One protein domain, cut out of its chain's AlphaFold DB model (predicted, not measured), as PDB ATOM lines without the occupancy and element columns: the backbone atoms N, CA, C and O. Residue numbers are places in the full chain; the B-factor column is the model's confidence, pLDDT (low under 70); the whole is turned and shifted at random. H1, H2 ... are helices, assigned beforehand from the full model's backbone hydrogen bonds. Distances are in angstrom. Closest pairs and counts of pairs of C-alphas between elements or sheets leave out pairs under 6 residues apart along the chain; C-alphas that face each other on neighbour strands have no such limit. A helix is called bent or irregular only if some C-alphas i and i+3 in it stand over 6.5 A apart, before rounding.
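Overview. This is residues 3 to 185 of the 186 residues of the protein "(Mediterranean fruit fly) hypothetical protein" of Ceratitis capitata (UniProt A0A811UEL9). The model is a body of helices in two groups, with a free tail from each end of the printed part. In the first group H3 lies between H2, with which it makes a long hairpin, and H5, which packs on it at a slant; in the second, H4 and H6 run off opposite ways from where their first residues meet, H7 packs along H4, and H6 joins this group to H2. Residues 3 to 16, of which 3 to 8 belong to H1, and residues 172 to 185, of which 172 to 183 belong to H8, stick out toward the same end. The printed part has 183 residues with eight named helices, H1 to H8 in chain order, and no named strand: the class is all helix. It is only just compact, close to loose, with a radius of gyration of the C-alphas of 19.1 A, and elongated, spanning 68 by 35 by 30 A.

Along the chain. The longest helix, H3, holds residues 47 to 73 and measures 35.8 A, from C-alpha 47 at (158.826, 79.075, 174.710) to C-alpha 73 at (146.424, 98.738, 147.433). H3 has a kink of 42 degrees near residue 67 and is irregular, C-alphas 68 and 71 being 7.1 A apart. H2 is residues 16 to 38, 32.4 A. H5, residues 97 to 117, 28.2 A, has a kink of 47 degrees near residue 111 and is irregular, C-alphas 112 and 115 being 7.4 A apart. H7 is residues 141 to 161, 28.2 A, and H8 residues 164 to 183, 28.9 A, ending at C-alpha 183 (124.038, 105.138, 125.854). The shorter ones are H1, residues 3 to 8, H4, residues 79 to 85, and H6, residues 123 to 133.

Arrangement. H3 touches H2 in a helical hairpin at a shallow tilt of 10 degrees, opposite ways; the closest C-alphas, of Asn 21 and Ser 73, are 4.3 A apart. H3 touches H5 at 37 degrees, only just a steep tilt, opposite ways, closest at the C-alphas of Gly 59 and Gly 103, 4.0 A. With residues 29 to 33 alone, H2 touches H6 at a steep tilt of 61 degrees, closest at the C-alphas of Val 33 and Arg 125, 5.6 A. H6 and H7 are a helical hairpin at a shallow tilt of 11 degrees, H7 touching with residues 142 to 146 alone, closest at the C-alphas of Pro 123 and Trp 143, 5.2 A. With residues 146 to 154 alone, H7 touches H4 at a shallow tilt of 12 degrees, the same way, closest at the C-alphas of Ala 80 and Ile 147, 4.8 A. H4 and H6 only just touch, with 3 pairs of C-alphas within 8 A, closest at Pro 79 and Pro 123, 6.6 A. H1 and H8 touch no helix. Every O i to N i+4 pair is within hydrogen-bond range in H1, H2, H4 and H8; the counts are 18 of 23 in H3, 15 of 17 in H5, 6 of 7 in H6 and 16 of 17 in H7.

Size, cuts and confidence. The two C-alphas farthest apart, of Ser 46 and Ile 185, are 68.9 A apart. The printed part has no cut, and the link from H4 to H5, 11 residues, is long. Mean pLDDT of the printed part is 84.2; 19 residues are under 70, among them 42 to 45, 92 to 94 and 183 to 185.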
ATOM      1  N   GLY A   3     138.055  93.016 123.234       67.44
ATOM      2  CA  GLY A   3     137.450  92.298 124.366       67.44
ATOM      3  C   GLY A   3     138.432  91.432 125.166       67.44
ATOM      4  O   GLY A   3     138.328  91.362 126.384       67.44
ATOM      5  N   PHE A   4     139.413  90.815 124.499       70.81
ATOM      6  CA  PHE A   4     140.425  89.981 125.159       70.81
ATOM      7  C   PHE A   4     141.412  90.816 125.991       70.81
ATOM      8  O   PHE A   4     141.752  90.442 127.108       70.81
ATOM      9  N   GLN A   5     141.807  91.990 125.488       67.81
ATOM     10  CA  GLN A   5     142.678  92.919 126.217       67.81
ATOM     11  C   GLN A   5     141.973  93.523 127.437       67.81
ATOM     12  O   GLN A   5     142.583  93.620 128.498       67.81
ATOM     13  N   THR A   6     140.679  93.848 127.328       69.56
ATOM     14  CA  THR A   6     139.868  94.286 128.476       69.56
ATOM     15  C   THR A   6     139.621  93.159 129.483       69.56
ATOM     16  O   THR A   6     139.561  93.424 130.675       69.56
ATOM     17  N   PHE A   7     139.505  91.900 129.039       74.06
ATOM     18  CA  PHE A   7     139.360  90.748 129.939       74.06
ATOM     19  C   PHE A   7     140.628  90.478 130.758       74.06
ATOM     20  O   PHE A   7     140.536  90.203 131.950       74.06
ATOM     21  N   ILE A   8     141.803  90.588 130.132       76.06
ATOM     22  CA  ILE A   8     143.103  90.468 130.812       76.06
ATOM     23  C   ILE A   8     143.428  91.730 131.632       76.06
ATOM     24  O   ILE A   8     144.259  91.677 132.533       76.06
ATOM     25  N   GLY A   9     142.777  92.860 131.338       72.56
ATOM     26  CA  GLY A   9     143.050  94.139 131.996       72.56
ATOM     27  C   GLY A   9     144.351  94.784 131.519       72.56
ATOM     28  O   GLY A   9     144.997  95.506 132.267       72.56
ATOM     29  N   VAL A  10     144.772  94.547 130.268       76.62
ATOM     30  CA  VAL A  10     146.027  95.104 129.713       76.62
ATOM     31  C   VAL A  10     146.047  96.640 129.781       76.62
ATOM     32  O   VAL A  10     147.103  97.253 129.924       76.62
ATOM     33  N   GLU A  11     144.871  97.263 129.723       72.25
ATOM     34  CA  GLU A  11     144.709  98.714 129.845       72.25
ATOM     35  C   GLU A  11     144.949  99.233 131.272       72.25
ATOM     36  O   GLU A  11     145.404 100.363 131.436       72.25
ATOM     37  N   ASP A  12     144.744  98.402 132.299       72.00
ATOM     38  CA  ASP A  12     144.961  98.783 133.699       72.00
ATOM     39  C   ASP A  12     146.460  98.948 134.015       72.00
ATOM     40  O   ASP A  12     146.834  99.755 134.868       72.00
ATOM     41  N   PHE A  13     147.338  98.269 133.260       73.69
ATOM     42  CA  PHE A  13     148.802  98.362 133.392       73.69
ATOM     43  C   PHE A  13     149.385  99.730 133.022       73.69
ATOM     44  O   PHE A  13     150.541 100.009 133.337       73.69
ATOM     45  N   LYS A  14     148.610 100.590 132.355       71.06
ATOM     46  CA  LYS A  14     149.078 101.900 131.884       71.06
ATOM     47  C   LYS A  14     148.873 103.018 132.909       71.06
ATOM     48  O   LYS A  14     149.340 104.134 132.697       71.06
ATOM     49  N   THR A  15     148.192 102.737 134.018       80.69
ATOM     50  CA  THR A  15     147.785 103.759 134.988       80.69
ATOM     51  C   THR A  15     148.784 103.854 136.141       80.69
ATOM     52  O   THR A  15     149.182 102.846 136.714       80.69
ATOM     53  N   VAL A  16     149.150 105.068 136.569       83.06
ATOM     54  CA  VAL A  16     150.036 105.285 137.742       83.06
ATOM     55  C   VAL A  16     149.473 104.638 139.015       83.06
ATOM     56  O   VAL A  16     150.215 104.232 139.908       83.06
ATOM     57  N   GLU A  17     148.152 104.497 139.079       85.25
ATOM     58  CA  GLU A  17     147.447 103.819 140.158       85.25
ATOM     59  C   GLU A  17     147.890 102.364 140.337       85.25
ATOM     60  O   GLU A  17     148.214 101.981 141.457       85.25
ATOM     61  N   ILE A  18     148.005 101.561 139.272       85.12
ATOM     62  CA  ILE A  18     148.402 100.157 139.447       85.12
ATOM     63  C   ILE A  18     149.845 100.035 139.924       85.12
ATOM     64  O   ILE A  18     150.147  99.183 140.754       85.12
ATOM     65  N   LEU A  19     150.726 100.927 139.462       84.75
ATOM     66  CA  LEU A  19     152.114 100.961 139.909       84.75
ATOM     67  C   LEU A  19     152.202 101.327 141.394       84.75
ATOM     68  O   LEU A  19     152.924 100.672 142.142       84.75
ATOM     69  N   ARG A  20     151.425 102.322 141.839       88.06
ATOM     70  CA  ARG A  20     151.302 102.678 143.259       88.06
ATOM     71  C   ARG A  20     150.802 101.494 144.085       88.06
ATOM     72  O   ARG A  20     151.327 101.248 145.168       88.06
ATOM     73  N   ASN A  21     149.815 100.760 143.578       89.44
ATOM     74  CA  ASN A  21     149.216  99.639 144.294       89.44
ATOM     75  C   ASN A  21     150.195  98.457 144.383       89.44
ATOM     76  O   ASN A  21     150.401  97.913 145.463       89.44
ATOM     77  N   LEU A  22     150.866  98.109 143.280       89.19
ATOM     78  CA  LEU A  22     151.902  97.073 143.249       89.19
ATOM     79  C   LEU A  22     153.073  97.415 144.169       89.19
ATOM     80  O   LEU A  22     153.547  96.557 144.912       89.19
ATOM     81  N   PHE A  23     153.517  98.673 144.154       90.12
ATOM     82  CA  PHE A  23     154.570  99.136 145.049       90.12
ATOM     83  C   PHE A  23     154.131  99.072 146.516       90.12
ATOM     84  O   PHE A  23     154.915  98.648 147.360       90.12
ATOM     85  N   GLY A  24     152.877  99.424 146.820       90.94
ATOM     86  CA  GLY A  24     152.294  99.282 148.155       90.94
ATOM     87  C   GLY A  24     152.285  97.833 148.649       90.94
ATOM     88  O   GLY A  24     152.742  97.566 149.757       90.94
ATOM     89  N   GLU A  25     151.852  96.889 147.812       91.88
ATOM     90  CA  GLU A  25     151.859  95.454 148.133       91.88
ATOM     91  C   GLU A  25     153.279  94.911 148.336       91.88
ATOM     92  O   GLU A  25     153.546  94.199 149.307       91.88
ATOM     93  N   PHE A  26     154.208  95.277 147.450       91.81
ATOM     94  CA  PHE A  26     155.606  94.863 147.542       91.81
ATOM     95  C   PHE A  26     156.280  95.419 148.799       91.81
ATOM     96  O   PHE A  26     156.811  94.655 149.607       91.81
ATOM     97  N   LEU A  27     156.232  96.741 148.990       92.38
ATOM     98  CA  LEU A  27     156.866  97.414 150.119       92.38
ATOM     99  C   LEU A  27     156.226  96.989 151.442       92.38
ATOM    100  O   LEU A  27     156.935  96.738 152.415       92.38
ATOM    101  N   GLY A  28     154.900  96.855 151.481       92.81
ATOM    102  CA  GLY A  28     154.200  96.377 152.664       92.81
ATOM    103  C   GLY A  28     154.608  94.949 153.029       92.81
ATOM    104  O   GLY A  28     154.963  94.680 154.176       92.81
ATOM    105  N   THR A  29     154.655  94.042 152.050       92.19
ATOM    106  CA  THR A  29     155.101  92.660 152.285       92.19
ATOM    107  C   THR A  29     156.554  92.629 152.756       92.19
ATOM    108  O   THR A  29     156.870  91.920 153.710       92.19
ATOM    109  N   PHE A  30     157.430  93.435 152.151       91.62
ATOM    110  CA  PHE A  30     158.827  93.554 152.562       91.62
ATOM    111  C   PHE A  30     158.961  93.998 154.024       91.62
ATOM    112  O   PHE A  30     159.636  93.326 154.799       91.62
ATOM    113  N   LEU A  31     158.290  95.083 154.424       92.88
ATOM    114  CA  LEU A  31     158.363  95.612 155.790       92.88
ATOM    115  C   LEU A  31     157.793  94.629 156.821       92.88
ATOM    116  O   LEU A  31     158.402  94.419 157.871       92.88
ATOM    117  N   TYR A  32     156.665  93.991 156.502       92.56
ATOM    118  CA  TYR A  32     156.062  92.947 157.332       92.56
ATOM    119  C   TYR A  32     157.026  91.769 157.552       92.56
ATOM    120  O   TYR A  32     157.266  91.359 158.690       92.56
ATOM    121  N   VAL A  33     157.622  91.248 156.476       91.06
ATOM    122  CA  VAL A  33     158.567  90.125 156.549       91.06
ATOM    123  C   VAL A  33     159.842  90.529 157.273       91.06
ATOM    124  O   VAL A  33     160.327  89.763 158.100       91.06
ATOM    125  N   PHE A  34     160.368  91.725 157.011       90.75
ATOM    126  CA  PHE A  34     161.583  92.223 157.644       90.75
ATOM    127  C   PHE A  34     161.434  92.295 159.167       90.75
ATOM    128  O   PHE A  34     162.229  91.698 159.891       90.75
ATOM    129  N   VAL A  35     160.379  92.955 159.659       91.69
ATOM    130  CA  VAL A  35     160.112  93.076 161.102       91.69
ATOM    131  C   VAL A  35     159.827  91.707 161.723       91.69
ATOM    132  O   VAL A  35     160.383  91.373 162.770       91.69
ATOM    133  N   GLY A  36     159.002  90.890 161.063       88.88
ATOM    134  CA  GLY A  36     158.652  89.559 161.543       88.88
ATOM    135  C   GLY A  36     159.867  88.637 161.658       88.88
ATOM    136  O   GLY A  36     160.101  88.045 162.708       88.88
ATOM    137  N   VAL A  37     160.691  88.538 160.614       88.12
ATOM    138  CA  VAL A  37     161.893  87.690 160.623       88.12
ATOM    139  C   VAL A  37     162.931  88.225 161.606       88.12
ATOM    140  O   VAL A  37     163.482  87.432 162.364       88.12
ATOM    141  N   MET A  38     163.147  89.542 161.682       86.50
ATOM    142  CA  MET A  38     164.065  90.136 162.665       86.50
ATOM    143  C   MET A  38     163.669  89.774 164.102       86.50
ATOM    144  O   MET A  38     164.531  89.451 164.918       86.50
ATOM    145  N   SER A  39     162.365  89.720 164.402       87.50
ATOM    146  CA  SER A  39     161.877  89.294 165.720       87.50
ATOM    147  C   SER A  39     162.266  87.857 166.083       87.50
ATOM    148  O   SER A  39     162.253  87.508 167.252       87.50
ATOM    149  N   THR A  40     162.657  87.019 165.120       83.00
ATOM    150  CA  THR A  40     163.073  85.631 165.384       83.00
ATOM    151  C   THR A  40     164.575  85.477 165.645       83.00
ATOM    152  O   THR A  40     165.003  84.431 166.125       83.00
ATOM    153  N   VAL A  41     165.384  86.508 165.373       79.31
ATOM    154  CA  VAL A  41     166.858  86.418 165.357       79.31
ATOM    155  C   VAL A  41     167.486  86.441 166.762       79.31
ATOM    156  O   VAL A  41     168.662  86.117 166.909       79.31
ATOM    157  N   SER A  42     166.760  86.792 167.831       62.94
ATOM    158  CA  SER A  42     167.396  86.989 169.153       62.94
ATOM    159  C   SER A  42     166.521  86.732 170.379       62.94
ATOM    160  O   SER A  42     166.695  87.392 171.402       62.94
ATOM    161  N   LEU A  43     165.619  85.747 170.345       62.59
ATOM    162  CA  LEU A  43     164.923  85.341 171.570       62.59
ATOM    163  C   LEU A  43     165.403  83.985 172.090       62.59
ATOM    164  O   LEU A  43     165.632  83.037 171.344       62.59
ATOM    165  N   SER A  44     165.614  83.960 173.407       61.34
ATOM    166  CA  SER A  44     166.012  82.814 174.225       61.34
ATOM    167  C   SER A  44     165.266  81.524 173.851       61.34
ATOM    168  O   SER A  44     164.124  81.563 173.401       61.34
ATOM    169  N   LYS A  45     165.878  80.359 174.116       62.47
ATOM    170  CA  LYS A  45     165.306  79.023 173.840       62.47
ATOM    171  C   LYS A  45     164.009  78.709 174.611       62.47
ATOM    172  O   LYS A  45     163.424  77.653 174.391       62.47
ATOM    173  N   SER A  46     163.572  79.567 175.537       72.44
ATOM    174  CA  SER A  46     162.324  79.367 176.282       72.44
ATOM    175  C   SER A  46     161.102  79.763 175.452       72.44
ATOM    176  O   SER A  46     161.061  80.846 174.871       72.44
ATOM    177  N   LEU A  47     160.074  78.907 175.465       67.31
ATOM    178  CA  LEU A  47     158.826  79.075 174.710       67.31
ATOM    179  C   LEU A  47     158.113  80.402 174.996       67.31
ATOM    180  O   LEU A  47     157.602  81.040 174.080       67.31
ATOM    181  N   ILE A  48     158.096  80.837 176.259       65.44
ATOM    182  CA  ILE A  48     157.439  82.088 176.671       65.44
ATOM    183  C   ILE A  48     158.180  83.283 176.076       65.44
ATOM    184  O   ILE A  48     157.560  84.219 175.576       65.44
ATOM    185  N   THR A  49     159.511  83.230 176.099       68.94
ATOM    186  CA  THR A  49     160.338  84.293 175.541       68.94
ATOM    187  C   THR A  49     160.409  84.230 174.027       68.94
ATOM    188  O   THR A  49     160.617  85.266 173.436       68.94
ATOM    189  N   SER A  50     160.216  83.086 173.369       75.25
ATOM    190  CA  SER A  50     160.337  82.997 171.912       75.25
ATOM    191  C   SER A  50     159.003  83.169 171.186       75.25
ATOM    192  O   SER A  50     158.919  83.938 170.240       75.25
ATOM    193  N   VAL A  51     157.941  82.472 171.602       85.38
ATOM    194  CA  VAL A  51     156.719  82.344 170.788       85.38
ATOM    195  C   VAL A  51     155.816  83.566 170.919       85.38
ATOM    196  O   VAL A  51     155.345  84.091 169.913       85.38
ATOM    197  N   ILE A  52     155.583  84.036 172.148       88.00
ATOM    198  CA  ILE A  52     154.646  85.139 172.407       88.00
ATOM    199  C   ILE A  52     155.140  86.443 171.761       88.00
ATOM    200  O   ILE A  52     154.377  87.035 170.994       88.00
ATOM    201  N   PRO A  53     156.394  86.891 171.973       88.81
ATOM    202  CA  PRO A  53     156.860  88.141 171.376       88.81
ATOM    203  C   PRO A  53     156.901  88.076 169.850       88.81
ATOM    204  O   PRO A  53     156.529  89.046 169.200       88.81
ATOM    205  N   VAL A  54     157.270  86.924 169.274       89.31
ATOM    206  CA  VAL A  54     157.252  86.715 167.818       89.31
ATOM    207  C   VAL A  54     155.823  86.792 167.279       89.31
ATOM    208  O   VAL A  54     155.574  87.509 166.314       89.31
ATOM    209  N   ALA A  55     154.858  86.127 167.919       91.69
ATOM    210  CA  ALA A  55     153.460  86.172 167.499       91.69
ATOM    211  C   ALA A  55     152.908  87.607 167.474       91.69
ATOM    212  O   ALA A  55     152.299  88.024 166.485       91.69
ATOM    213  N   PHE A  56     153.172  88.387 168.525       92.50
ATOM    214  CA  PHE A  56     152.772  89.791 168.571       92.50
ATOM    215  C   PHE A  56     153.571  90.670 167.604       92.50
ATOM    216  O   PHE A  56     152.984  91.568 167.008       92.50
ATOM    217  N   ALA A  57     154.859  90.404 167.378       92.75
ATOM    218  CA  ALA A  57     155.654  91.135 166.396       92.75
ATOM    219  C   ALA A  57     155.085  90.963 164.981       92.75
ATOM    220  O   ALA A  57     154.851  91.957 164.296       92.75
ATOM    221  N   PHE A  58     154.780  89.728 164.568       92.06
ATOM    222  CA  PHE A  58     154.136  89.457 163.280       92.06
ATOM    223  C   PHE A  58     152.743  90.093 163.190       92.06
ATOM    224  O   PHE A  58     152.434  90.757 162.200       92.06
ATOM    225  N   GLY A  59     151.907  89.938 164.221       93.31
ATOM    226  CA  GLY A  59     150.541  90.462 164.203       93.31
ATOM    227  C   GLY A  59     150.454  91.990 164.217       93.31
ATOM    228  O   GLY A  59     149.745  92.581 163.401       93.31
ATOM    229  N   LEU A  60     151.195  92.656 165.105       94.38
ATOM    230  CA  LEU A  60     151.190  94.119 165.212       94.38
ATOM    231  C   LEU A  60     151.898  94.780 164.026       94.38
ATOM    232  O   LEU A  60     151.441  95.824 163.551       94.38
ATOM    233  N   SER A  61     152.965  94.161 163.504       94.56
ATOM    234  CA  SER A  61     153.596  94.607 162.259       94.56
ATOM    235  C   SER A  61     152.594  94.563 161.109       94.56
ATOM    236  O   SER A  61     152.381  95.581 160.451       94.56
ATOM    237  N   LEU A  62     151.895  93.436 160.927       93.06
ATOM    238  CA  LEU A  62     150.902  93.309 159.865       93.06
ATOM    239  C   LEU A  62     149.752  94.305 160.029       93.06
ATOM    240  O   LEU A  62     149.355  94.919 159.043       93.06
ATOM    241  N   SER A  63     149.253  94.518 161.249       93.75
ATOM    242  CA  SER A  63     148.227  95.534 161.522       93.75
ATOM    243  C   SER A  63     148.691  96.931 161.111       93.75
ATOM    244  O   SER A  63     147.958  97.665 160.452       93.75
ATOM    245  N   THR A  64     149.916  97.302 161.485       93.62
ATOM    246  CA  THR A  64     150.468  98.635 161.215       93.62
ATOM    247  C   THR A  64     150.690  98.846 159.722       93.62
ATOM    248  O   THR A  64     150.219  99.829 159.154       93.62
ATOM    249  N   VAL A  65     151.359  97.897 159.063       93.44
ATOM    250  CA  VAL A  65     151.631  97.974 157.625       93.44
ATOM    251  C   VAL A  65     150.327  97.963 156.834       93.44
ATOM    252  O   VAL A  65     150.163  98.777 155.926       93.44
ATOM    253  N   SER A  66     149.372  97.108 157.207       91.25
ATOM    254  CA  SER A  66     148.074  97.061 156.531       91.25
ATOM    255  C   SER A  66     147.332  98.383 156.669       91.25
ATOM    256  O   SER A  66     146.810  98.888 155.684       91.25
ATOM    257  N   HIS A  67     147.361  99.006 157.850       90.81
ATOM    258  CA  HIS A  67     146.724 100.303 158.061       90.81
ATOM    259  C   HIS A  67     147.315 101.416 157.181       90.81
ATOM    260  O   HIS A  67     146.582 102.263 156.671       90.81
ATOM    261  N   VAL A  68     148.632 101.403 156.965       90.44
ATOM    262  CA  VAL A  68     149.313 102.379 156.099       90.44
ATOM    263  C   VAL A  68     149.016 102.110 154.621       90.44
ATOM    264  O   VAL A  68     148.734 103.035 153.858       90.44
ATOM    265  N   VAL A  69     149.058 100.843 154.209       89.38
ATOM    266  CA  VAL A  69     149.008 100.436 152.798       89.38
ATOM    267  C   VAL A  69     147.573 100.270 152.276       89.38
ATOM    268  O   VAL A  69     147.359 100.361 151.068       89.38
ATOM    269  N   GLN A  70     146.564 100.126 153.146       86.88
ATOM    270  CA  GLN A  70     145.175  99.842 152.741       86.88
ATOM    271  C   GLN A  70     144.616 100.856 151.739       86.88
ATOM    272  O   GLN A  70     143.909 100.480 150.812       86.88
ATOM    273  N   ARG A  71     144.953 102.148 151.887       83.56
ATOM    274  CA  ARG A  71     144.445 103.211 151.001       83.56
ATOM    275  C   ARG A  71     145.135 103.208 149.641       83.56
ATOM    276  O   ARG A  71     144.602 103.784 148.700       83.56
ATOM    277  N   ALA A  72     146.325 102.616 149.564       83.56
ATOM    278  CA  ALA A  72     147.041 102.440 148.317       83.56
ATOM    279  C   ALA A  72     146.527 101.194 147.588       83.56
ATOM    280  O   ALA A  72     145.988 101.340 146.503       83.56
ATOM    281  N   SER A  73     146.637  99.996 148.172       84.69
ATOM    282  CA  SER A  73     146.424  98.738 147.433       84.69
ATOM    283  C   SER A  73     145.359  97.787 147.987       84.69
ATOM    284  O   SER A  73     145.180  96.713 147.421       84.69
ATOM    285  N   GLY A  74     144.675  98.128 149.084       82.31
ATOM    286  CA  GLY A  74     143.803  97.187 149.810       82.31
ATOM    287  C   GLY A  74     144.546  96.293 150.816       82.31
ATOM    288  O   GLY A  74     143.920  95.534 151.559       82.31
ATOM    289  N   ALA A  75     145.880  96.426 150.880       87.00
ATOM    290  CA  ALA A  75     146.768  95.774 151.841       87.00
ATOM    291  C   ALA A  75     146.529  94.264 151.981       87.00
ATOM    292  O   ALA A  75     146.262  93.752 153.071       87.00
ATOM    293  N   HIS A  76     146.644  93.531 150.875       89.00
ATOM    294  CA  HIS A  76     146.567  92.074 150.930       89.00
ATOM    295  C   HIS A  76     147.836  91.470 151.533       89.00
ATOM    296  O   HIS A  76     147.747  90.557 152.353       89.00
ATOM    297  N   LEU A  77     149.008  91.979 151.133       89.06
ATOM    298  CA  LEU A  77     150.355  91.654 151.626       89.06
ATOM    299  C   LEU A  77     150.701  90.149 151.609       89.06
ATOM    300  O   LEU A  77     151.690  89.700 152.194       89.06
ATOM    301  N   ASN A  78     149.848  89.343 150.978       90.38
ATOM    302  CA  ASN A  78     149.845  87.892 151.022       90.38
ATOM    303  C   ASN A  78     149.179  87.351 149.747       90.38
ATOM    304  O   ASN A  78     147.971  87.540 149.568       90.38
ATOM    305  N   PRO A  79     149.913  86.607 148.899       86.12
ATOM    306  CA  PRO A  79     149.355  86.003 147.691       86.12
ATOM    307  C   PRO A  79     148.102  85.144 147.932       86.12
ATOM    308  O   PRO A  79     147.180  85.173 147.121       86.12
ATOM    309  N   ALA A  80     148.023  84.421 149.055       86.44
ATOM    310  CA  ALA A  80     146.853  83.601 149.378       86.44
ATOM    311  C   ALA A  80     145.601  84.455 149.660       86.44
ATOM    312  O   ALA A  80     144.501  84.101 149.236       86.44
ATOM    313  N   ILE A  81     145.773  85.606 150.321       85.25
ATOM    314  CA  ILE A  81     144.681  86.555 150.584       85.25
ATOM    315  C   ILE A  81     144.267  87.243 149.286       85.25
ATOM    316  O   ILE A  81     143.076  87.335 149.016       85.25
ATOM    317  N   SER A  82     145.225  87.650 148.447       87.00
ATOM    318  CA  SER A  82     144.922  88.248 147.143       87.00
ATOM    319  C   SER A  82     144.047  87.339 146.283       87.00
ATOM    320  O   SER A  82     143.068  87.810 145.715       87.00
ATOM    321  N   ILE A  83     144.354  86.036 146.236       84.31
ATOM    322  CA  ILE A  83     143.544  85.043 145.513       84.31
ATOM    323  C   ILE A  83     142.159  84.900 146.154       84.31
ATOM    324  O   ILE A  83     141.150  84.939 145.457       84.31
ATOM    325  N   SER A  84     142.095  84.778 147.482       83.19
ATOM    326  CA  SER A  84     140.826  84.664 148.213       83.19
ATOM    327  C   SER A  84     139.906  85.873 147.987       83.19
ATOM    328  O   SER A  84     138.695  85.705 147.852       83.19
ATOM    329  N   SER A  85     140.464  87.084 147.942       83.06
ATOM    330  CA  SER A  85     139.710  88.331 147.779       83.06
ATOM    331  C   SER A  85     139.111  88.503 146.381       83.06
ATOM    332  O   SER A  85     138.161  89.265 146.229       83.06
ATOM    333  N   MET A  86     139.600  87.787 145.358       82.50
ATOM    334  CA  MET A  86     139.059  87.880 143.991       82.50
ATOM    335  C   MET A  86     137.568  87.525 143.911       82.50
ATOM    336  O   MET A  86     136.873  87.989 143.010       82.50
ATOM    337  N   ASN A  87     137.076  86.709 144.846       78.81
ATOM    338  CA  ASN A  87     135.688  86.252 144.864       78.81
ATOM    339  C   ASN A  87     134.731  87.198 145.617       78.81
ATOM    340  O   ASN A  87     133.520  86.975 145.605       78.81
ATOM    341  N   ASP A  88     135.238  88.245 146.275       79.88
ATOM    342  CA  ASP A  88     134.406  89.176 147.040       79.88
ATOM    343  C   ASP A  88     134.483  90.613 146.497       79.88
ATOM    344  O   ASP A  88     135.333  91.401 146.913       79.88
ATOM    345  N   PRO A  89     133.554  91.007 145.607       76.94
ATOM    346  CA  PRO A  89     133.483  92.373 145.101       76.94
ATOM    347  C   PRO A  89     132.880  93.363 146.113       76.94
ATOM    348  O   PRO A  89     132.808  94.557 145.824       76.94
ATOM    349  N   THR A  90     132.390  92.878 147.259       75.56
ATOM    350  CA  THR A  90     131.735  93.686 148.298       75.56
ATOM    351  C   THR A  90     132.638  93.990 149.490       75.56
ATOM    352  O   THR A  90     132.199  94.644 150.441       75.56
ATOM    353  N   ARG A  91     133.903  93.559 149.429       73.38
ATOM    354  CA  ARG A  91     134.914  93.820 150.451       73.38
ATOM    355  C   ARG A  91     135.066  95.328 150.686       73.38
ATOM    356  O   ARG A  91     135.366  96.080 149.765       73.38
ATOM    357  N   ASN A  92     134.894  95.745 151.941       68.81
ATOM    358  CA  ASN A  92     135.157  97.106 152.413       68.81
ATOM    359  C   ASN A  92     136.271  97.064 153.465       68.81
ATOM    360  O   ASN A  92     136.030  96.942 154.665       68.81
ATOM    361  N   ASP A  93     137.504  97.152 152.994       63.56
ATOM    362  CA  ASP A  93     138.753  97.128 153.760       63.56
ATOM    363  C   ASP A  93     139.136  98.483 154.383       63.56
ATOM    364  O   ASP A  93     140.137  98.589 155.086       63.56
ATOM    365  N   LEU A  94     138.311  99.518 154.201       60.16
ATOM    366  CA  LEU A  94     138.577 100.879 154.685       60.16
ATOM    367  C   LEU A  94     138.223 101.119 156.164       60.16
ATOM    368  O   LEU A  94     138.458 102.216 156.676       60.16
ATOM    369  N   ASN A  95     137.665 100.129 156.865       73.31
ATOM    370  CA  ASN A  95     137.334 100.265 158.283       73.31
ATOM    371  C   ASN A  95     138.599 100.268 159.151       73.31
ATOM    372  O   ASN A  95     139.464  99.407 159.006       73.31
ATOM    373  N   LEU A  96     138.667 101.188 160.118       68.81
ATOM    374  CA  LEU A  96     139.822 101.353 161.013       68.81
ATOM    375  C   LEU A  96     140.165 100.078 161.811       68.81
ATOM    376  O   LEU A  96     141.329  99.825 162.100       68.81
ATOM    377  N   SER A  97     139.165  99.255 162.137       81.75
ATOM    378  CA  SER A  97     139.346  97.989 162.858       81.75
ATOM    379  C   SER A  97     139.818  96.829 161.976       81.75
ATOM    380  O   SER A  97     140.331  95.846 162.509       81.75
ATOM    381  N   GLY A  98     139.686  96.929 160.649       84.44
ATOM    382  CA  GLY A  98     140.044  95.865 159.705       84.44
ATOM    383  C   GLY A  98     141.504  95.409 159.837       84.44
ATOM    384  O   GLY A  98     141.738  94.228 160.103       84.44
ATOM    385  N   PRO A  99     142.489  96.324 159.745       89.31
ATOM    386  CA  PRO A  99     143.907  95.996 159.908       89.31
ATOM    387  C   PRO A  99     144.243  95.333 161.244       89.31
ATOM    388  O   PRO A  99     145.015  94.375 161.284       89.31
ATOM    389  N   LEU A 100     143.630  95.803 162.334       91.00
ATOM    390  CA  LEU A 100     143.870  95.263 163.670       91.00
ATOM    391  C   LEU A 100     143.356  93.828 163.798       91.00
ATOM    392  O   LEU A 100     144.065  92.967 164.312       91.00
ATOM    393  N   VAL A 101     142.151  93.551 163.291       91.12
ATOM    394  CA  VAL A 101     141.577  92.198 163.291       91.12
ATOM    395  C   VAL A 101     142.440  91.243 162.467       91.12
ATOM    396  O   VAL A 101     142.712  90.127 162.913       91.12
ATOM    397  N   VAL A 102     142.929  91.680 161.303       90.56
ATOM    398  CA  VAL A 102     143.849  90.883 160.476       90.56
ATOM    399  C   VAL A 102     145.151  90.598 161.231       90.56
ATOM    400  O   VAL A 102     145.579  89.446 161.310       90.56
ATOM    401  N   GLY A 103     145.749  91.616 161.854       91.50
ATOM    402  CA  GLY A 103     146.969  91.470 162.646       91.50
ATOM    403  C   GLY A 103     146.813  90.521 163.837       91.50
ATOM    404  O   GLY A 103     147.622  89.611 164.019       91.50
ATOM    405  N   LEU A 104     145.741  90.661 164.620       93.38
ATOM    406  CA  LEU A 104     145.454  89.781 165.761       93.38
ATOM    407  C   LEU A 104     145.143  88.340 165.332       93.38
ATOM    408  O   LEU A 104     145.511  87.393 166.032       93.38
ATOM    409  N   SER A 105     144.525  88.157 164.163       92.44
ATOM    410  CA  SER A 105     144.309  86.827 163.580       92.44
ATOM    411  C   SER A 105     145.641  86.151 163.241       92.44
ATOM    412  O   SER A 105     145.835  84.973 163.542       92.44
ATOM    413  N   VAL A 106     146.600  86.900 162.686       92.44
ATOM    414  CA  VAL A 106     147.950  86.389 162.404       92.44
ATOM    415  C   VAL A 106     148.741  86.114 163.681       92.44
ATOM    416  O   VAL A 106     149.409  85.082 163.749       92.44
ATOM    417  N   ALA A 107     148.629  86.962 164.709       92.81
ATOM    418  CA  ALA A 107     149.225  86.685 166.018       92.81
ATOM    419  C   ALA A 107     148.681  85.376 166.609       92.81
ATOM    420  O   ALA A 107     149.450  84.514 167.028       92.81
ATOM    421  N   SER A 108     147.362  85.179 166.560       92.31
ATOM    422  CA  SER A 108     146.718  83.945 167.030       92.31
ATOM    423  C   SER A 108     147.210  82.718 166.255       92.31
ATOM    424  O   SER A 108     147.555  81.698 166.850       92.31
ATOM    425  N   GLY A 109     147.335  82.832 164.929       90.19
ATOM    426  CA  GLY A 109     147.910  81.781 164.090       90.19
ATOM    427  C   GLY A 109     149.375  81.473 164.416       90.19
ATOM    428  O   GLY A 109     149.789  80.317 164.342       90.19
ATOM    429  N   HIS A 110     150.163  82.466 164.834       89.81
ATOM    430  CA  HIS A 110     151.526  82.249 165.328       89.81
ATOM    431  C   HIS A 110     151.544  81.522 166.673       89.81
ATOM    432  O   HIS A 110     152.304  80.574 166.823       89.81
ATOM    433  N   LEU A 111     150.668  81.874 167.615       90.00
ATOM    434  CA  LEU A 111     150.600  81.180 168.906       90.00
ATOM    435  C   LEU A 111     150.318  79.675 168.758       90.00
ATOM    436  O   LEU A 111     150.850  78.880 169.528       90.00
ATOM    437  N   VAL A 112     149.524  79.282 167.756       88.50
ATOM    438  CA  VAL A 112     149.173  77.875 167.505       88.50
ATOM    439  C   VAL A 112     150.185  77.175 166.590       88.50
ATOM    440  O   VAL A 112     150.656  76.084 166.895       88.50
ATOM    441  N   GLY A 113     150.513  77.776 165.446       83.12
ATOM    442  CA  GLY A 113     151.261  77.108 164.374       83.12
ATOM    443  C   GLY A 113     152.785  77.256 164.438       83.12
ATOM    444  O   GLY A 113     153.482  76.635 163.630       83.12
ATOM    445  N   TYR A 114     153.325  78.059 165.366       83.56
ATOM    446  CA  TYR A 114     154.761  78.357 165.395       83.56
ATOM    447  C   TYR A 114     155.605  77.094 165.594       83.56
ATOM    448  O   TYR A 114     156.602  76.909 164.905       83.56
ATOM    449  N   LEU A 115     155.170  76.184 166.469       77.81
ATOM    450  CA  LEU A 115     155.904  74.950 166.768       77.81
ATOM    451  C   LEU A 115     155.817  73.891 165.661       77.81
ATOM    452  O   LEU A 115     156.628  72.970 165.645       77.81
ATOM    453  N   LEU A 116     154.852  74.009 164.746       80.12
ATOM    454  CA  LEU A 116     154.646  73.035 163.672       80.12
ATOM    455  C   LEU A 116     155.370  73.444 162.387       80.12
ATOM    456  O   LEU A 116     156.030  72.623 161.760       80.12
ATOM    457  N   SER A 117     155.234  74.709 161.978       78.06
ATOM    458  CA  SER A 117     155.750  75.185 160.688       78.06
ATOM    459  C   SER A 117     156.223  76.643 160.725       78.06
ATOM    460  O   SER A 117     156.175  77.329 159.697       78.06
ATOM    461  N   SER A 118     156.553  77.170 161.910       76.25
ATOM    462  CA  SER A 118     156.890  78.587 162.128       76.25
ATOM    463  C   SER A 118     155.810  79.569 161.636       76.25
ATOM    464  O   SER A 118     156.122  80.713 161.301       76.25
ATOM    465  N   SER A 119     154.553  79.109 161.556       77.81
ATOM    466  CA  SER A 119     153.370  79.855 161.092       77.81
ATOM    467  C   SER A 119     153.585  80.711 159.841       77.81
ATOM    468  O   SER A 119     153.366  81.917 159.854       77.81
ATOM    469  N   SER A 120     153.976  80.078 158.730       79.06
ATOM    470  CA  SER A 120     154.115  80.757 157.432       79.06
ATOM    471  C   SER A 120     152.887  81.604 157.073       79.06
ATOM    472  O   SER A 120     153.014  82.820 156.941       79.06
ATOM    473  N   MET A 121     151.716  80.964 156.905       86.06
ATOM    474  CA  MET A 121     150.415  81.563 156.531       86.06
ATOM    475  C   MET A 121     150.425  82.460 155.268       86.06
ATOM    476  O   MET A 121     149.380  82.959 154.852       86.06
ATOM    477  N   ASN A 122     151.588  82.670 154.650       89.38
ATOM    478  CA  ASN A 122     151.857  83.640 153.603       89.38
ATOM    479  C   ASN A 122     153.043  83.132 152.755       89.38
ATOM    480  O   ASN A 122     154.184  83.126 153.236       89.38
ATOM    481  N   PRO A 123     152.798  82.736 151.491       90.56
ATOM    482  CA  PRO A 123     153.846  82.228 150.609       90.56
ATOM    483  C   PRO A 123     155.000  83.219 150.398       90.56
ATOM    484  O   PRO A 123     156.161  82.821 150.448       90.56
ATOM    485  N   ALA A 124     154.714  84.521 150.255       88.56
ATOM    486  CA  ALA A 124     155.743  85.548 150.070       88.56
ATOM    487  C   ALA A 124     156.647  85.692 151.312       88.56
ATOM    488  O   ALA A 124     157.865  85.835 151.189       88.56
ATOM    489  N   ARG A 125     156.072  85.553 152.515       89.00
ATOM    490  CA  ARG A 125     156.813  85.547 153.791       89.00
ATOM    491  C   ARG A 125     157.719  84.335 153.960       89.00
ATOM    492  O   ARG A 125     158.743  84.440 154.633       89.00
ATOM    493  N   SER A 126     157.345  83.189 153.398       88.88
ATOM    494  CA  SER A 126     158.208  82.003 153.384       88.88
ATOM    495  C   SER A 126     159.268  82.070 152.292       88.88
ATOM    496  O   SER A 126     160.381  81.595 152.498       88.88
ATOM    497  N   PHE A 127     158.938  82.652 151.140       90.38
ATOM    498  CA  PHE A 127     159.837  82.748 149.995       90.38
ATOM    499  C   PHE A 127     161.051  83.640 150.262       90.38
ATOM    500  O   PHE A 127     162.162  83.241 149.936       90.38
ATOM    501  N   GLY A 128     160.872  84.802 150.905       87.38
ATOM    502  CA  GLY A 128     161.971  85.746 151.159       87.38
ATOM    503  C   GLY A 128     163.182  85.118 151.872       87.38
ATOM    504  O   GLY A 128     164.271  85.093 151.299       87.38
ATOM    505  N   PRO A 129     163.019  84.554 153.084       85.81
ATOM    506  CA  PRO A 129     164.113  83.888 153.794       85.81
ATOM    507  C   PRO A 129     164.649  82.645 153.071       85.81
ATOM    508  O   PRO A 129     165.848  82.392 153.126       85.81
ATOM    509  N   ALA A 130     163.788  81.885 152.382       89.06
ATOM    510  CA  ALA A 130     164.202  80.716 151.601       89.06
ATOM    511  C   ALA A 130     165.138  81.106 150.448       89.06
ATOM    512  O   ALA A 130     166.140  80.438 150.215       89.06
ATOM    513  N   LEU A 131     164.853  82.225 149.775       91.69
ATOM    514  CA  LEU A 131     165.693  82.757 148.708       91.69
ATOM    515  C   LEU A 131     167.043  83.260 149.234       91.69
ATOM    516  O   LEU A 131     168.065  82.997 148.612       91.69
ATOM    517  N   VAL A 132     167.059  83.947 150.381       89.50
ATOM    518  CA  VAL A 132     168.303  84.454 150.995       89.50
ATOM    519  C   VAL A 132     169.190  83.312 151.498       89.50
ATOM    520  O   VAL A 132     170.400  83.351 151.308       89.50
ATOM    521  N   ASN A 133     168.595  82.282 152.105       88.25
ATOM    522  CA  ASN A 133     169.324  81.128 152.637       88.25
ATOM    523  C   ASN A 133     169.580  80.029 151.592       88.25
ATOM    524  O   ASN A 133     170.257  79.052 151.902       88.25
ATOM    525  N   LEU A 134     169.025  80.168 150.382       92.12
ATOM    526  CA  LEU A 134     169.040  79.163 149.312       92.12
ATOM    527  C   LEU A 134     168.530  77.776 149.755       92.12
ATOM    528  O   LEU A 134     168.919  76.753 149.191       92.12
ATOM    529  N   ASP A 135     167.628  77.737 150.740       89.81
ATOM    530  CA  ASP A 135     167.016  76.511 151.252       89.81
ATOM    531  C   ASP A 135     165.532  76.448 150.876       89.81
ATOM    532  O   ASP A 135     164.686  77.167 151.411       89.81
ATOM    533  N   PHE A 136     165.222  75.543 149.949       91.38
ATOM    534  CA  PHE A 136     163.871  75.299 149.445       91.38
ATOM    535  C   PHE A 136     163.297  73.953 149.904       91.38
ATOM    536  O   PHE A 136     162.331  73.444 149.319       91.38
ATOM    537  N   LYS A 137     163.855  73.347 150.955       88.44
ATOM    538  CA  LYS A 137     163.368  72.066 151.464       88.44
ATOM    539  C   LYS A 137     161.901  72.172 151.899       88.44
ATOM    540  O   LYS A 137     161.527  73.022 152.700       88.44
ATOM    541  N   TYR A 138     161.056  71.303 151.335       88.00
ATOM    542  CA  TYR A 138     159.598  71.282 151.538       88.00
ATOM    543  C   TYR A 138     158.879  72.612 151.250       88.00
ATOM    544  O   TYR A 138     157.747  72.816 151.687       88.00
ATOM    545  N   HIS A 139     159.500  73.510 150.479       91.19
ATOM    546  CA  HIS A 139     158.995  74.866 150.283       91.19
ATOM    547  C   HIS A 139     157.590  74.907 149.663       91.19
ATOM    548  O   HIS A 139     156.795  75.791 149.973       91.19
ATOM    549  N   TRP A 140     157.256  73.910 148.840       90.25
ATOM    550  CA  TRP A 140     155.942  73.761 148.213       90.25
ATOM    551  C   TRP A 140     154.781  73.727 149.226       90.25
ATOM    552  O   TRP A 140     153.690  74.202 148.910       90.25
ATOM    553  N   ILE A 141     155.008  73.245 150.457       90.12
ATOM    554  CA  ILE A 141     153.987  73.201 151.519       90.12
ATOM    555  C   ILE A 141     153.529  74.621 151.879       90.12
ATOM    556  O   ILE A 141     152.340  74.853 152.101       90.12
ATOM    557  N   TYR A 142     154.447  75.591 151.865       90.31
ATOM    558  CA  TYR A 142     154.155  76.997 152.162       90.31
ATOM    559  C   TYR A 142     153.411  77.725 151.039       90.31
ATOM    560  O   TYR A 142     152.950  78.843 151.247       90.31
ATOM    561  N   TRP A 143     153.259  77.098 149.874       91.38
ATOM    562  CA  TRP A 143     152.390  77.579 148.805       91.38
ATOM    563  C   TRP A 143     151.030  76.896 148.881       91.38
ATOM    564  O   TRP A 143     150.007  77.561 149.025       91.38
ATOM    565  N   ILE A 144     151.028  75.563 148.851       92.75
ATOM    566  CA  ILE A 144     149.802  74.765 148.798       92.75
ATOM    567  C   ILE A 144     148.958  74.949 150.061       92.75
ATOM    568  O   ILE A 144     147.760  75.191 149.950       92.75
ATOM    569  N   GLY A 145     149.563  74.896 151.250       90.88
ATOM    570  CA  GLY A 145     148.842  75.026 152.518       90.88
ATOM    571  C   GLY A 145     148.078  76.352 152.635       90.88
ATOM    572  O   GLY A 145     146.851  76.328 152.751       90.88
ATOM    573  N   PRO A 146     148.759  77.514 152.560       91.62
ATOM    574  CA  PRO A 146     148.095  78.813 152.641       91.62
ATOM    575  C   PRO A 146     147.077  79.064 151.527       91.62
ATOM    576  O   PRO A 146     146.013  79.609 151.809       91.62
ATOM    577  N   ILE A 147     147.356  78.657 150.281       92.50
ATOM    578  CA  ILE A 147     146.417  78.854 149.165       92.50
ATOM    579  C   ILE A 147     145.155  78.013 149.370       92.50
ATOM    580  O   ILE A 147     144.054  78.551 149.268       92.50
ATOM    581  N   LEU A 148     145.288  76.726 149.709       92.31
ATOM    582  CA  LEU A 148     144.131  75.872 149.995       92.31
ATOM    583  C   LEU A 148     143.318  76.407 151.177       92.31
ATOM    584  O   LEU A 148     142.095  76.477 151.089       92.31
ATOM    585  N   GLY A 149     143.983  76.838 152.253       89.44
ATOM    586  CA  GLY A 149     143.318  77.464 153.398       89.44
ATOM    587  C   GLY A 149     142.558  78.737 153.016       89.44
ATOM    588  O   GLY A 149     141.407  78.905 153.412       89.44
ATOM    589  N   GLY A 150     143.164  79.600 152.193       88.50
ATOM    590  CA  GLY A 150     142.525  80.808 151.666       88.50
ATOM    591  C   GLY A 150     141.299  80.498 150.807       88.50
ATOM    592  O   GLY A 150     140.244  81.090 151.010       88.50
ATOM    593  N   VAL A 151     141.395  79.517 149.905       91.00
ATOM    594  CA  VAL A 151     140.269  79.079 149.063       91.00
ATOM    595  C   VAL A 151     139.132  78.504 149.909       91.00
ATOM    596  O   VAL A 151     137.977  78.881 149.714       91.00
ATOM    597  N   LEU A 152     139.432  77.634 150.877       91.50
ATOM    598  CA  LEU A 152     138.419  77.073 151.776       91.50
ATOM    599  C   LEU A 152     137.746  78.162 152.621       91.50
ATOM    600  O   LEU A 152     136.525  78.150 152.774       91.50
ATOM    601  N   GLY A 153     138.517  79.134 153.115       87.62
ATOM    602  CA  GLY A 153     137.989  80.303 153.816       87.62
ATOM    603  C   GLY A 153     137.078  81.158 152.930       87.62
ATOM    604  O   GLY A 153     135.995  81.549 153.365       87.62
ATOM    605  N   ALA A 154     137.464  81.387 151.670       87.50
ATOM    606  CA  ALA A 154     136.651  82.109 150.694       87.50
ATOM    607  C   ALA A 154     135.323  81.396 150.415       87.50
ATOM    608  O   ALA A 154     134.278  82.040 150.361       87.50
ATOM    609  N   ILE A 155     135.350  80.066 150.277       90.19
ATOM    610  CA  ILE A 155     134.155  79.230 150.113       90.19
ATOM    611  C   ILE A 155     133.262  79.359 151.349       90.19
ATOM    612  O   ILE A 155     132.078  79.669 151.222       90.19
ATOM    613  N   TYR A 156     133.822  79.189 152.548       90.44
ATOM    614  CA  TYR A 156     133.071  79.323 153.794       90.44
ATOM    615  C   TYR A 156     132.400  80.699 153.910       90.44
ATOM    616  O   TYR A 156     131.206  80.782 154.195       90.44
ATOM    617  N   TYR A 157     133.130  81.777 153.611       87.44
ATOM    618  CA  TYR A 157     132.575  83.128 153.583       87.44
ATOM    619  C   TYR A 157     131.454  83.260 152.543       87.44
ATOM    620  O   TYR A 157     130.356  83.711 152.870       87.44
ATOM    621  N   ALA A 158     131.700  82.809 151.311       86.19
ATOM    622  CA  ALA A 158     130.768  82.932 150.197       86.19
ATOM    623  C   ALA A 158     129.447  82.193 150.431       86.19
ATOM    624  O   ALA A 158     128.411  82.647 149.944       86.19
ATOM    625  N   PHE A 159     129.449  81.071 151.157       87.00
ATOM    626  CA  PHE A 159     128.237  80.296 151.432       87.00
ATOM    627  C   PHE A 159     127.590  80.621 152.779       87.00
ATOM    628  O   PHE A 159     126.362  80.628 152.851       87.00
ATOM    629  N   GLY A 160     128.383  80.905 153.813       86.50
ATOM    630  CA  GLY A 160     127.894  81.054 155.184       86.50
ATOM    631  C   GLY A 160     127.713  82.491 155.671       86.50
ATOM    632  O   GLY A 160     126.866  82.722 156.526       86.50
ATOM    633  N   MET A 161     128.486  83.454 155.154       85.69
ATOM    634  CA  MET A 161     128.613  84.786 155.776       85.69
ATOM    635  C   MET A 161     128.356  85.962 154.826       85.69
ATOM    636  O   MET A 161     128.103  87.074 155.286       85.69
ATOM    637  N   GLN A 162     128.450  85.754 153.512       84.81
ATOM    638  CA  GLN A 162     128.366  86.839 152.537       84.81
ATOM    639  C   GLN A 162     126.960  87.454 152.475       84.81
ATOM    640  O   GLN A 162     125.967  86.757 152.244       84.81
ATOM    641  N   ASP A 163     126.886  88.782 152.603       85.44
ATOM    642  CA  ASP A 163     125.631  89.528 152.496       85.44
ATOM    643  C   ASP A 163     125.102  89.495 151.050       85.44
ATOM    644  O   ASP A 163     125.600  90.166 150.137       85.44
ATOM    645  N   ARG A 164     124.047  88.700 150.843       86.44
ATOM    646  CA  ARG A 164     123.383  88.534 149.544       86.44
ATOM    647  C   ARG A 164     122.724  89.819 149.056       86.44
ATOM    648  O   ARG A 164     122.668  90.046 147.848       86.44
ATOM    649  N   GLU A 165     122.242  90.665 149.959       86.62
ATOM    650  CA  GLU A 165     121.608  91.931 149.603       86.62
ATOM    651  C   GLU A 165     122.652  92.965 149.183       86.62
ATOM    652  O   GLU A 165     122.467  93.650 148.174       86.62
ATOM    653  N   ALA A 166     123.794  93.031 149.875       86.00
ATOM    654  CA  ALA A 166     124.933  93.835 149.428       86.00
ATOM    655  C   ALA A 166     125.408  93.418 148.025       86.00
ATOM    656  O   ALA A 166     125.599  94.277 147.157       86.00
ATOM    657  N   LEU A 167     125.503  92.109 147.766       86.75
ATOM    658  CA  LEU A 167     125.901  91.569 146.465       86.75
ATOM    659  C   LEU A 167     124.908  91.947 145.350       86.75
ATOM    660  O   LEU A 167     125.311  92.433 144.288       86.75
ATOM    661  N   LYS A 168     123.596  91.808 145.596       87.62
ATOM    662  CA  LYS A 168     122.544  92.240 144.654       87.62
ATOM    663  C   LYS A 168     122.637  93.735 144.347       87.62
ATOM    664  O   LYS A 168     122.570  94.126 143.179       87.62
ATOM    665  N   ARG A 169     122.825  94.579 145.371       88.69
ATOM    666  CA  ARG A 169     122.992  96.035 145.201       88.69
ATOM    667  C   ARG A 169     124.219  96.359 144.351       88.69
ATOM    668  O   ARG A 169     124.121  97.204 143.460       88.69
ATOM    669  N   TYR A 170     125.342  95.681 144.590       85.88
ATOM    670  CA  TYR A 170     126.571  95.854 143.817       85.88
ATOM    671  C   TYR A 170     126.354  95.553 142.327       85.88
ATOM    672  O   TYR A 170     126.599  96.414 141.475       85.88
ATOM    673  N   TYR A 171     125.823  94.371 141.998       86.81
ATOM    674  CA  TYR A 171     125.584  93.988 140.601       86.81
ATOM    675  C   TYR A 171     124.531  94.864 139.919       86.81
ATOM    676  O   TYR A 171     124.690  95.208 138.746       86.81
ATOM    677  N   SER A 172     123.495  95.284 140.649       88.44
ATOM    678  CA  SER A 172     122.493  96.224 140.139       88.44
ATOM    679  C   SER A 172     123.133  97.557 139.729       88.44
ATOM    680  O   SER A 172     122.978  97.987 138.584       88.44
ATOM    681  N   ARG A 173     123.955  98.165 140.601       85.62
ATOM    682  CA  ARG A 173     124.685  99.411 140.293       85.62
ATOM    683  C   ARG A 173     125.617  99.258 139.091       85.62
ATOM    684  O   ARG A 173     125.626 100.120 138.211       85.62
ATOM    685  N   ARG A 174     126.367  98.154 139.018       82.31
ATOM    686  CA  ARG A 174     127.305  97.890 137.913       82.31
ATOM    687  C   ARG A 174     126.583  97.752 136.571       82.31
ATOM    688  O   ARG A 174     127.028  98.314 135.573       82.31
ATOM    689  N   ASN A 175     125.443  97.061 136.551       79.38
ATOM    690  CA  ASN A 175     124.620  96.917 135.351       79.38
ATOM    691  C   ASN A 175     124.015  98.250 134.889       79.38
ATOM    692  O   ASN A 175     123.956  98.502 133.685       79.38
ATOM    693  N   VAL A 176     123.604  99.120 135.818       80.12
ATOM    694  CA  VAL A 176     123.115 100.473 135.494       80.12
ATOM    695  C   VAL A 176     124.232 101.335 134.899       80.12
ATOM    696  O   VAL A 176     124.042 101.895 133.822       80.12
ATOM    697  N   SER A 177     125.408 101.379 135.533       75.50
ATOM    698  CA  SER A 177     126.576 102.134 135.046       75.50
ATOM    699  C   SER A 177     127.033 101.677 133.654       75.50
ATOM    700  O   SER A 177     127.327 102.488 132.773       75.50
ATOM    701  N   ARG A 178     127.013 100.364 133.400       72.56
ATOM    702  CA  ARG A 178     127.344  99.816 132.082       72.56
ATOM    703  C   ARG A 178     126.325 100.235 131.019       72.56
ATOM    704  O   ARG A 178     126.716 100.595 129.914       72.56
ATOM    705  N   LYS A 179     125.028 100.238 131.348       72.69
ATOM    706  CA  LYS A 179     123.971 100.714 130.438       72.69
ATOM    707  C   LYS A 179     124.076 102.215 130.149       72.69
ATOM    708  O   LYS A 179     123.852 102.606 129.008       72.69
ATOM    709  N   SER A 180     124.422 103.047 131.136       69.25
ATOM    710  CA  SER A 180     124.598 104.491 130.919       69.25
ATOM    711  C   SER A 180     125.817 104.804 130.051       69.25
ATOM    712  O   SER A 180     125.718 105.649 129.170       69.25
ATOM    713  N   SER A 181     126.930 104.086 130.234       68.44
ATOM    714  CA  SER A 181     128.139 104.260 129.415       68.44
ATOM    715  C   SER A 181     127.949 103.822 127.958       68.44
ATOM    716  O   SER A 181     128.555 104.405 127.068       68.44
ATOM    717  N   ILE A 182     127.099 102.825 127.692       70.81
ATOM    718  CA  ILE A 182     126.759 102.426 126.317       70.81
ATOM    719  C   ILE A 182     125.875 103.490 125.649       70.81
ATOM    720  O   ILE A 182     126.107 103.824 124.493       70.81
ATOM    721  N   ARG A 183     124.906 104.066 126.377       64.44
ATOM    722  CA  ARG A 183     124.038 105.138 125.854       64.44
ATOM    723  C   ARG A 183     124.766 106.449 125.566       64.44
ATOM    724  O   ARG A 183     124.273 107.216 124.761       64.44
ATOM    725  N   SER A 184     125.895 106.735 126.215       59.50
ATOM    726  CA  SER A 184     126.680 107.947 125.930       59.50
ATOM    727  C   SER A 184     127.538 107.847 124.662       59.50
ATOM    728  O   SER A 184     128.209 108.813 124.318       59.50
ATOM    729  N   ILE A 185     127.577 106.680 124.013       60.62
ATOM    730  CA  ILE A 185     128.385 106.411 122.809       60.62
ATOM    731  C   ILE A 185     127.490 106.266 121.556       60.62
ATOM    732  O   ILE A 185     127.998 106.291 120.437       60.62
TER     733      ILE A 185